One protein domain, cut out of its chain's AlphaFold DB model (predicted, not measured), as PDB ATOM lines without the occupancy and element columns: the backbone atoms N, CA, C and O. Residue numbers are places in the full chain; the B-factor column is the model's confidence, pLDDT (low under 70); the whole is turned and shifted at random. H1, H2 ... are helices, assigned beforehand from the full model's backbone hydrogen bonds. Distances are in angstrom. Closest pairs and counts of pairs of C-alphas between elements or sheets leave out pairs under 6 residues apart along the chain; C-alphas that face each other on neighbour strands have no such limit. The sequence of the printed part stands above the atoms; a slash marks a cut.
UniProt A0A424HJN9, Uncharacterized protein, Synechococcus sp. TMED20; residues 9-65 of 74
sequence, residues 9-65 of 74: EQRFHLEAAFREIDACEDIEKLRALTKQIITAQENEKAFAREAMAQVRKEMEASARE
ATOM      1  N   GLU A   9      -0.790 -48.781 -33.068       87.31
ATOM      2  CA  GLU A   9      -1.328 -47.977 -31.972       87.31
ATOM      3  C   GLU A   9      -1.383 -46.487 -32.337       87.31
ATOM      4  O   GLU A   9      -2.419 -45.842 -32.191       87.31
ATOM      5  N   GLN A  10      -0.314 -45.948 -32.930       83.62
ATOM      6  CA  GLN A  10      -0.297 -44.559 -33.396       83.62
ATOM      7  C   GLN A  10      -1.340 -44.295 -34.487       83.62
ATOM      8  O   GLN A  10      -1.989 -43.255 -34.457       83.62
ATOM      9  N   ARG A  11      -1.531 -45.226 -35.430       84.94
ATOM     10  CA  ARG A  11      -2.570 -45.105 -36.469       84.94
ATOM     11  C   ARG A  11      -3.969 -45.113 -35.865       84.94
ATOM     12  O   ARG A  11      -4.795 -44.303 -36.270       84.94
ATOM     13  N   PHE A  12      -4.210 -45.978 -34.883       87.25
ATOM     14  CA  PHE A  12      -5.489 -46.049 -34.186       87.25
ATOM     15  C   PHE A  12      -5.808 -44.747 -33.440       87.25
ATOM     16  O   PHE A  12      -6.908 -44.214 -33.569       87.25
ATOM     17  N   HIS A  13      -4.833 -44.183 -32.723       84.94
ATOM     18  CA  HIS A  13      -4.999 -42.881 -32.073       84.94
ATOM     19  C   HIS A  13      -5.259 -41.753 -33.071       84.94
ATOM     20  O   HIS A  13      -6.087 -40.881 -32.810       84.94
ATOM     21  N   LEU A  14      -4.593 -41.786 -34.227       85.75
ATOM     22  CA  LEU A  14      -4.784 -40.794 -35.280       85.75
ATOM     23  C   LEU A  14      -6.205 -40.858 -35.862       85.75
ATOM     24  O   LEU A  14      -6.863 -39.833 -36.015       85.75
ATOM     25  N   GLU A  15      -6.703 -42.067 -36.136       88.31
ATOM     26  CA  GLU A  15      -8.069 -42.278 -36.621       88.31
ATOM     27  C   GLU A  15      -9.128 -41.861 -35.592       88.31
ATOM     28  O   GLU A  15     -10.152 -41.290 -35.970       88.31
ATOM     29  N   ALA A  16      -8.892 -42.109 -34.301       87.69
ATOM     30  CA  ALA A  16      -9.789 -41.664 -33.236       87.69
ATOM     31  C   ALA A  16      -9.867 -40.130 -33.166       87.69
ATOM     32  O   ALA A  16     -10.965 -39.572 -33.137       87.69
ATOM     33  N   ALA A  17      -8.717 -39.452 -33.230       82.31
ATOM     34  CA  ALA A  17      -8.652 -37.994 -33.242       82.31
ATOM     35  C   ALA A  17      -9.364 -37.391 -34.466       82.31
ATOM     36  O   ALA A  17     -10.073 -36.397 -34.339       82.31
ATOM     37  N   PHE A  18      -9.237 -38.007 -35.647       82.19
ATOM     38  CA  PHE A  18      -9.956 -37.551 -36.841       82.19
ATOM     39  C   PHE A  18     -11.473 -37.696 -36.715       82.19
ATOM     40  O   PHE A  18     -12.190 -36.763 -37.062       82.19
ATOM     41  N   ARG A  19     -11.975 -38.797 -36.140       84.06
ATOM     42  CA  ARG A  19     -13.422 -38.943 -35.898       84.06
ATOM     43  C   ARG A  19     -13.968 -37.899 -34.930       84.06
ATOM     44  O   ARG A  19     -15.085 -37.435 -35.125       84.06
ATOM     45  N   GLU A  20     -13.208 -37.529 -33.902       81.12
ATOM     46  CA  GLU A  20     -13.608 -36.456 -32.982       81.12
ATOM     47  C   GLU A  20     -13.659 -35.089 -33.672       81.12
ATOM     48  O   GLU A  20     -14.565 -34.301 -33.400       81.12
ATOM     49  N   ILE A  21     -12.722 -34.820 -34.586       77.50
ATOM     50  CA  ILE A  21     -12.715 -33.594 -35.392       77.50
ATOM     51  C   ILE A  21     -13.921 -33.565 -36.340       77.50
ATOM     52  O   ILE A  21     -14.613 -32.553 -36.399       77.50
ATOM     53  N   ASP A  22     -14.208 -34.664 -37.036       78.94
ATOM     54  CA  ASP A  22     -15.320 -34.742 -37.992       78.94
ATOM     55  C   ASP A  22     -16.694 -34.676 -37.305       78.94
ATOM     56  O   ASP A  22     -17.641 -34.116 -37.852       78.94
ATOM     57  N   ALA A  23     -16.808 -35.203 -36.082       78.50
ATOM     58  CA  ALA A  23     -18.015 -35.092 -35.261       78.50
ATOM     59  C   ALA A  23     -18.197 -33.693 -34.635       78.50
ATOM     60  O   ALA A  23     -19.211 -33.421 -33.986       78.50
ATOM     61  N   CYS A  24     -17.217 -32.800 -34.785       74.88
ATOM     62  CA  CYS A  24     -17.260 -31.465 -34.214       74.88
ATOM     63  C   CYS A  24     -18.064 -30.504 -35.104       74.88
ATOM     64  O   CYS A  24     -17.512 -29.766 -35.914       74.88
ATOM     65  N   GLU A  25     -19.380 -30.452 -34.893       77.19
ATOM     66  CA  GLU A  25     -20.289 -29.505 -35.572       77.19
ATOM     67  C   GLU A  25     -20.173 -28.057 -35.051       77.19
ATOM     68  O   GLU A  25     -20.725 -27.118 -35.625       77.19
ATOM     69  N   ASP A  26     -19.444 -27.857 -33.951       82.81
ATOM     70  CA  ASP A  26     -19.270 -26.558 -33.308       82.81
ATOM     71  C   ASP A  26     -18.022 -25.838 -33.849       82.81
ATOM     72  O   ASP A  26     -16.874 -26.176 -33.533       82.81
ATOM     73  N   ILE A  27     -18.259 -24.802 -34.657       81.56
ATOM     74  CA  ILE A  27     -17.225 -23.932 -35.235       81.56
ATOM     75  C   ILE A  27     -16.329 -23.305 -34.153       81.56
ATOM     76  O   ILE A  27     -15.138 -23.091 -34.397       81.56
ATOM     77  N   GLU A  28     -16.847 -23.023 -32.952       81.06
ATOM     78  CA  GLU A  28     -16.036 -22.447 -31.873       81.06
ATOM     79  C   GLU A  28     -15.064 -23.471 -31.282       81.06
ATOM     80  O   GLU A  28     -13.912 -23.130 -30.997       81.06
ATOM     81  N   LYS A  29     -15.464 -24.744 -31.177       82.94
ATOM     82  CA  LYS A  29     -14.557 -25.826 -30.762       82.94
ATOM     83  C   LYS A  29     -13.455 -26.064 -31.791       82.94
ATOM     84  O   LYS A  29     -12.287 -26.134 -31.409       82.94
ATOM     85  N   LEU A  30     -13.790 -26.089 -33.085       84.00
ATOM     86  CA  LEU A  30     -12.793 -26.182 -34.162       84.00
ATOM     87  C   LEU A  30     -11.805 -25.010 -34.124       84.00
ATOM     88  O   LEU A  30     -10.594 -25.203 -34.263       84.00
ATOM     89  N   ARG A  31     -12.295 -23.792 -33.871       81.50
ATOM     90  CA  ARG A  31     -11.447 -22.602 -33.726       81.50
ATOM     91  C   ARG A  31     -10.534 -22.703 -32.504       81.50
ATOM     92  O   ARG A  31      -9.362 -22.334 -32.597       81.50
ATOM     93  N   ALA A  32     -11.043 -23.184 -31.372       88.44
ATOM     94  CA  ALA A  32     -10.261 -23.366 -30.152       88.44
ATOM     95  C   ALA A  32      -9.160 -24.422 -30.335       88.44
ATOM     96  O   ALA A  32      -7.998 -24.141 -30.040       88.44
ATOM     97  N   LEU A  33      -9.500 -25.585 -30.898       87.25
ATOM     98  CA  LEU A  33      -8.541 -26.648 -31.214       87.25
ATOM     99  C   LEU A  33      -7.474 -26.165 -32.198       87.25
ATOM    100  O   LEU A  33      -6.283 -26.333 -31.949       87.25
ATOM    101  N   THR A  34      -7.871 -25.466 -33.264       89.81
ATOM    102  CA  THR A  34      -6.924 -24.898 -34.237       89.81
ATOM    103  C   THR A  34      -5.940 -23.928 -33.578       89.81
ATOM    104  O   THR A  34      -4.739 -23.991 -33.841       89.81
ATOM    105  N   LYS A  35      -6.411 -23.055 -32.674       91.00
ATOM    106  CA  LYS A  35      -5.530 -22.149 -31.917       91.00
ATOM    107  C   LYS A  35      -4.536 -22.913 -31.042       91.00
ATOM    108  O   LYS A  35      -3.367 -22.531 -30.989       91.00
ATOM    109  N   GLN A  36      -4.978 -23.981 -30.375       92.38
ATOM    110  CA  GLN A  36      -4.102 -24.818 -29.549       92.38
ATOM    111  C   GLN A  36      -3.034 -25.514 -30.399       92.38
ATOM    112  O   GLN A  36      -1.857 -25.454 -30.050       92.38
ATOM    113  N   ILE A  37      -3.418 -26.086 -31.544       91.38
ATOM    114  CA  ILE A  37      -2.497 -26.759 -32.472       91.38
ATOM    115  C   ILE A  37      -1.435 -25.786 -32.989       91.38
ATOM    116  O   ILE A  37      -0.246 -26.082 -32.901       91.38
ATOM    117  N   ILE A  38      -1.835 -24.607 -33.479       91.44
ATOM    118  CA  ILE A  38      -0.887 -23.603 -33.993       91.44
ATOM    119  C   ILE A  38       0.079 -23.151 -32.890       91.44
ATOM    120  O   ILE A  38       1.278 -23.024 -33.129       91.44
ATOM    121  N   THR A  39      -0.426 -22.948 -31.671       92.75
ATOM    122  CA  THR A  39       0.406 -22.555 -30.525       92.75
ATOM    123  C   THR A  39       1.434 -23.634 -30.186       92.75
ATOM    124  O   THR A  39       2.611 -23.328 -30.007       92.75
ATOM    125  N   ALA A  40       1.014 -24.901 -30.139       93.62
ATOM    126  CA  ALA A  40       1.915 -26.024 -29.895       93.62
ATOM    127  C   ALA A  40       2.994 -26.128 -30.984       93.62
ATOM    128  O   ALA A  40       4.176 -26.231 -30.667       93.62
ATOM    129  N   GLN A  41       2.611 -25.997 -32.258       92.00
ATOM    130  CA  GLN A  41       3.546 -26.040 -33.384       92.00
ATOM    131  C   GLN A  41       4.587 -24.917 -33.344       92.00
ATOM    132  O   GLN A  41       5.759 -25.157 -33.634       92.00
ATOM    133  N   GLU A  42       4.198 -23.687 -33.001       91.88
ATOM    134  CA  GLU A  42       5.170 -22.595 -32.881       91.88
ATOM    135  C   GLU A  42       6.105 -22.782 -31.682       91.88
ATOM    136  O   GLU A  42       7.304 -22.518 -31.804       91.88
ATOM    137  N   ASN A  43       5.611 -23.332 -30.571       92.12
ATOM    138  CA  ASN A  43       6.455 -23.687 -29.430       92.12
ATOM    139  C   ASN A  43       7.466 -24.786 -29.787       92.12
ATOM    140  O   ASN A  43       8.649 -24.655 -29.476       92.12
ATOM    141  N   GLU A  44       7.040 -25.837 -30.488       91.88
ATOM    142  CA  GLU A  44       7.935 -26.900 -30.960       91.88
ATOM    143  C   GLU A  44       8.999 -26.361 -31.925       91.88
ATOM    144  O   GLU A  44      10.177 -26.709 -31.816       91.88
ATOM    145  N   LYS A  45       8.625 -25.460 -32.844       90.88
ATOM    146  CA  LYS A  45       9.587 -24.795 -33.737       90.88
ATOM    147  C   LYS A  45      10.581 -23.935 -32.964       90.88
ATOM    148  O   LYS A  45      11.762 -23.938 -33.314       90.88
ATOM    149  N   ALA A  46      10.126 -23.180 -31.965       90.50
ATOM    150  CA  ALA A  46      10.999 -22.368 -31.121       90.50
ATOM    151  C   ALA A  46      11.996 -23.256 -30.364       90.50
ATOM    152  O   ALA A  46      13.204 -23.038 -30.460       90.50
ATOM    153  N   PHE A  47      11.504 -24.329 -29.743       90.56
ATOM    154  CA  PHE A  47      12.326 -25.323 -29.063       90.56
ATOM    155  C   PHE A  47      13.368 -25.956 -29.997       90.56
ATOM    156  O   PHE A  47      14.551 -26.015 -29.665       90.56
ATOM    157  N   ALA A  48      12.968 -26.376 -31.202       90.75
ATOM    158  CA  ALA A  48      13.891 -26.957 -32.174       90.75
ATOM    159  C   ALA A  48      14.997 -25.970 -32.588       90.75
ATOM    160  O   ALA A  48      16.159 -26.363 -32.708       90.75
ATOM    161  N   ARG A  49      14.668 -24.682 -32.776       91.19
ATOM    162  CA  ARG A  49      15.667 -23.640 -33.080       91.19
ATOM    163  C   ARG A  49      16.653 -23.450 -31.931       91.19
ATOM    164  O   ARG A  49      17.851 -23.340 -32.186       91.19
ATOM    165  N   GLU A  50      16.172 -23.425 -30.691       91.94
ATOM    166  CA  GLU A  50      17.020 -23.296 -29.503       91.94
ATOM    167  C   GLU A  50      17.949 -24.500 -29.338       91.94
ATOM    168  O   GLU A  50      19.157 -24.323 -29.165       91.94
ATOM    169  N   ALA A  51      17.422 -25.715 -29.490       90.50
ATOM    170  CA  ALA A  51      18.216 -26.937 -29.447       90.50
ATOM    171  C   ALA A  51      19.309 -26.940 -30.530       90.50
ATOM    172  O   ALA A  51      20.470 -27.223 -30.242       90.50
ATOM    173  N   MET A  52      18.979 -26.548 -31.766       90.31
ATOM    174  CA  MET A  52      19.966 -26.426 -32.847       90.31
ATOM    175  C   MET A  52      21.035 -25.366 -32.551       90.31
ATOM    176  O   MET A  52      22.213 -25.582 -32.841       90.31
ATOM    177  N   ALA A  53      20.646 -24.225 -31.978       91.00
ATOM    178  CA  ALA A  53      21.587 -23.180 -31.587       91.00
ATOM    179  C   ALA A  53      22.532 -23.659 -30.475       91.00
ATOM    180  O   ALA A  53      23.725 -23.362 -30.514       91.00
ATOM    181  N   GLN A  54      22.018 -24.431 -29.517       90.25
ATOM    182  CA  GLN A  54      22.811 -25.004 -28.437       90.25
ATOM    183  C   GLN A  54      23.802 -26.054 -28.952       90.25
ATOM    184  O   GLN A  54      24.995 -25.951 -28.675       90.25
ATOM    185  N   VAL A  55      23.348 -26.988 -29.794       90.38
ATOM    186  CA  VAL A  55      24.220 -27.987 -30.437       90.38
ATOM    187  C   VAL A  55      25.329 -27.310 -31.246       90.38
ATOM    188  O   VAL A  55      26.487 -27.723 -31.189       90.38
ATOM    189  N   ARG A  56      25.009 -26.230 -31.971       87.88
ATOM    190  CA  ARG A  56      26.013 -25.443 -32.696       87.88
ATOM    191  C   ARG A  56      27.063 -24.853 -31.750       87.88
ATOM    192  O   ARG A  56      28.249 -24.992 -32.033       87.88
ATOM    193  N   LYS A  57      26.650 -24.241 -30.635       87.44
ATOM    194  CA  LYS A  57      27.578 -23.683 -29.634       87.44
ATOM    195  C   LYS A  57      28.496 -24.752 -29.046       87.44
ATOM    196  O   LYS A  57      29.693 -24.520 -28.913       87.44
ATOM    197  N   GLU A  58      27.954 -25.920 -28.712       87.19
ATOM    198  CA  GLU A  58      28.733 -27.042 -28.172       87.19
ATOM    199  C   GLU A  58      29.740 -27.581 -29.191       87.19
ATOM    200  O   GLU A  58      30.890 -27.867 -28.846       87.19
ATOM    201  N   MET A  59      29.341 -27.659 -30.462       85.00
ATOM    202  CA  MET A  59      30.222 -28.046 -31.559       85.00
ATOM    203  C   MET A  59      31.346 -27.021 -31.773       85.00
ATOM    204  O   MET A  59      32.504 -27.411 -31.911       85.00
ATOM    205  N   GLU A  60      31.035 -25.721 -31.756       83.94
ATOM    206  CA  GLU A  60      32.021 -24.636 -31.863       83.94
ATOM    207  C   GLU A  60      33.003 -24.637 -30.681       83.94
ATOM    208  O   GLU A  60      34.215 -24.536 -30.885       83.94
ATOM    209  N   ALA A  61      32.507 -24.815 -29.452       84.31
ATOM    210  CA  ALA A  61      33.337 -24.920 -28.253       84.31
ATOM    211  C   ALA A  61      34.272 -26.139 -28.315       84.31
ATOM    212  O   ALA A  61      35.478 -26.005 -28.100       84.31
ATOM    213  N   SER A  62      33.737 -27.302 -28.697       83.62
ATOM    214  CA  SER A  62      34.510 -28.541 -28.845       83.62
ATOM    215  C   SER A  62      35.575 -28.434 -29.940       83.62
ATOM    216  O   SER A  62      36.695 -28.915 -29.774       83.62
ATOM    217  N   ALA A  63      35.253 -27.794 -31.070       78.81
ATOM    218  CA  ALA A  63      36.203 -27.568 -32.157       78.81
ATOM    219  C   ALA A  63      37.328 -26.609 -31.741       78.81
ATOM    220  O   ALA A  63      38.496 -26.850 -32.059       78.81
ATOM    221  N   ARG A  64      36.989 -25.555 -30.988       78.44
ATOM    222  CA  ARG A  64      37.964 -24.615 -30.427       78.44
ATOM    223  C   ARG A  64      38.912 -25.303 -29.447       78.44
ATOM    224  O   ARG A  64      40.113 -25.065 -29.522       78.44
ATOM    225  N   GLU A  65      38.393 -26.154 -28.564       80.38
ATOM    226  CA  GLU A  65      39.196 -26.900 -27.588       80.38
ATOM    227  C   GLU A  65      40.126 -27.920 -28.261       80.38
ATOM    228  O   GLU A  65      41.312 -27.978 -27.949       80.38
TER     229      GLU A  65
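AT A GLANCE: This is residues 9 to 65 of the 74 residues of an uncharacterized protein of Synechococcus sp. TMED20 (UniProt A0A424HJN9). Two helices make an open, lopsided V: the long H2 is one arm and the much shorter H1 is the other, joined at the corner by residues 23 to 26. H2 makes nearly the whole length, and most of both arms stands free. The printed part has 57 residues, H1 then H2 along the chain, with no named strand: all helix. It is extended, with a radius of gyration of the C-alphas of 19.0 A and spans of 60 by 28 by 6 A.

IN THESE COORDINATES: Find C-alpha 27 at (-17.225, -23.932, -35.235); from there H2, residues 27 to 65, runs 57.0 A to C-alpha 65 at (39.196, -26.900, -27.588). H1, residues 9 to 22, begins at C-alpha 9, (-1.328, -47.977, -31.972), and measures 20.2 A.

HOW THE PARTS SIT: Look at Ile 21 and Leu 30: their C-alphas, the closest of H1 and H2, are 7.5 A apart. The helices are close but not clearly touching. They run opposite ways at a steep tilt of 39 degrees. In H1 and H2 every O i to N i+4 pair is within hydrogen-bond range.

THE WHOLE: The C-alphas farthest apart, of Glu 25 and Glu 65, are 60.1 A apart. The printed part has no cut, and the link from H1 to H2 is tight. The mean pLDDT of the printed part is 86.3; no printed residue is under 70.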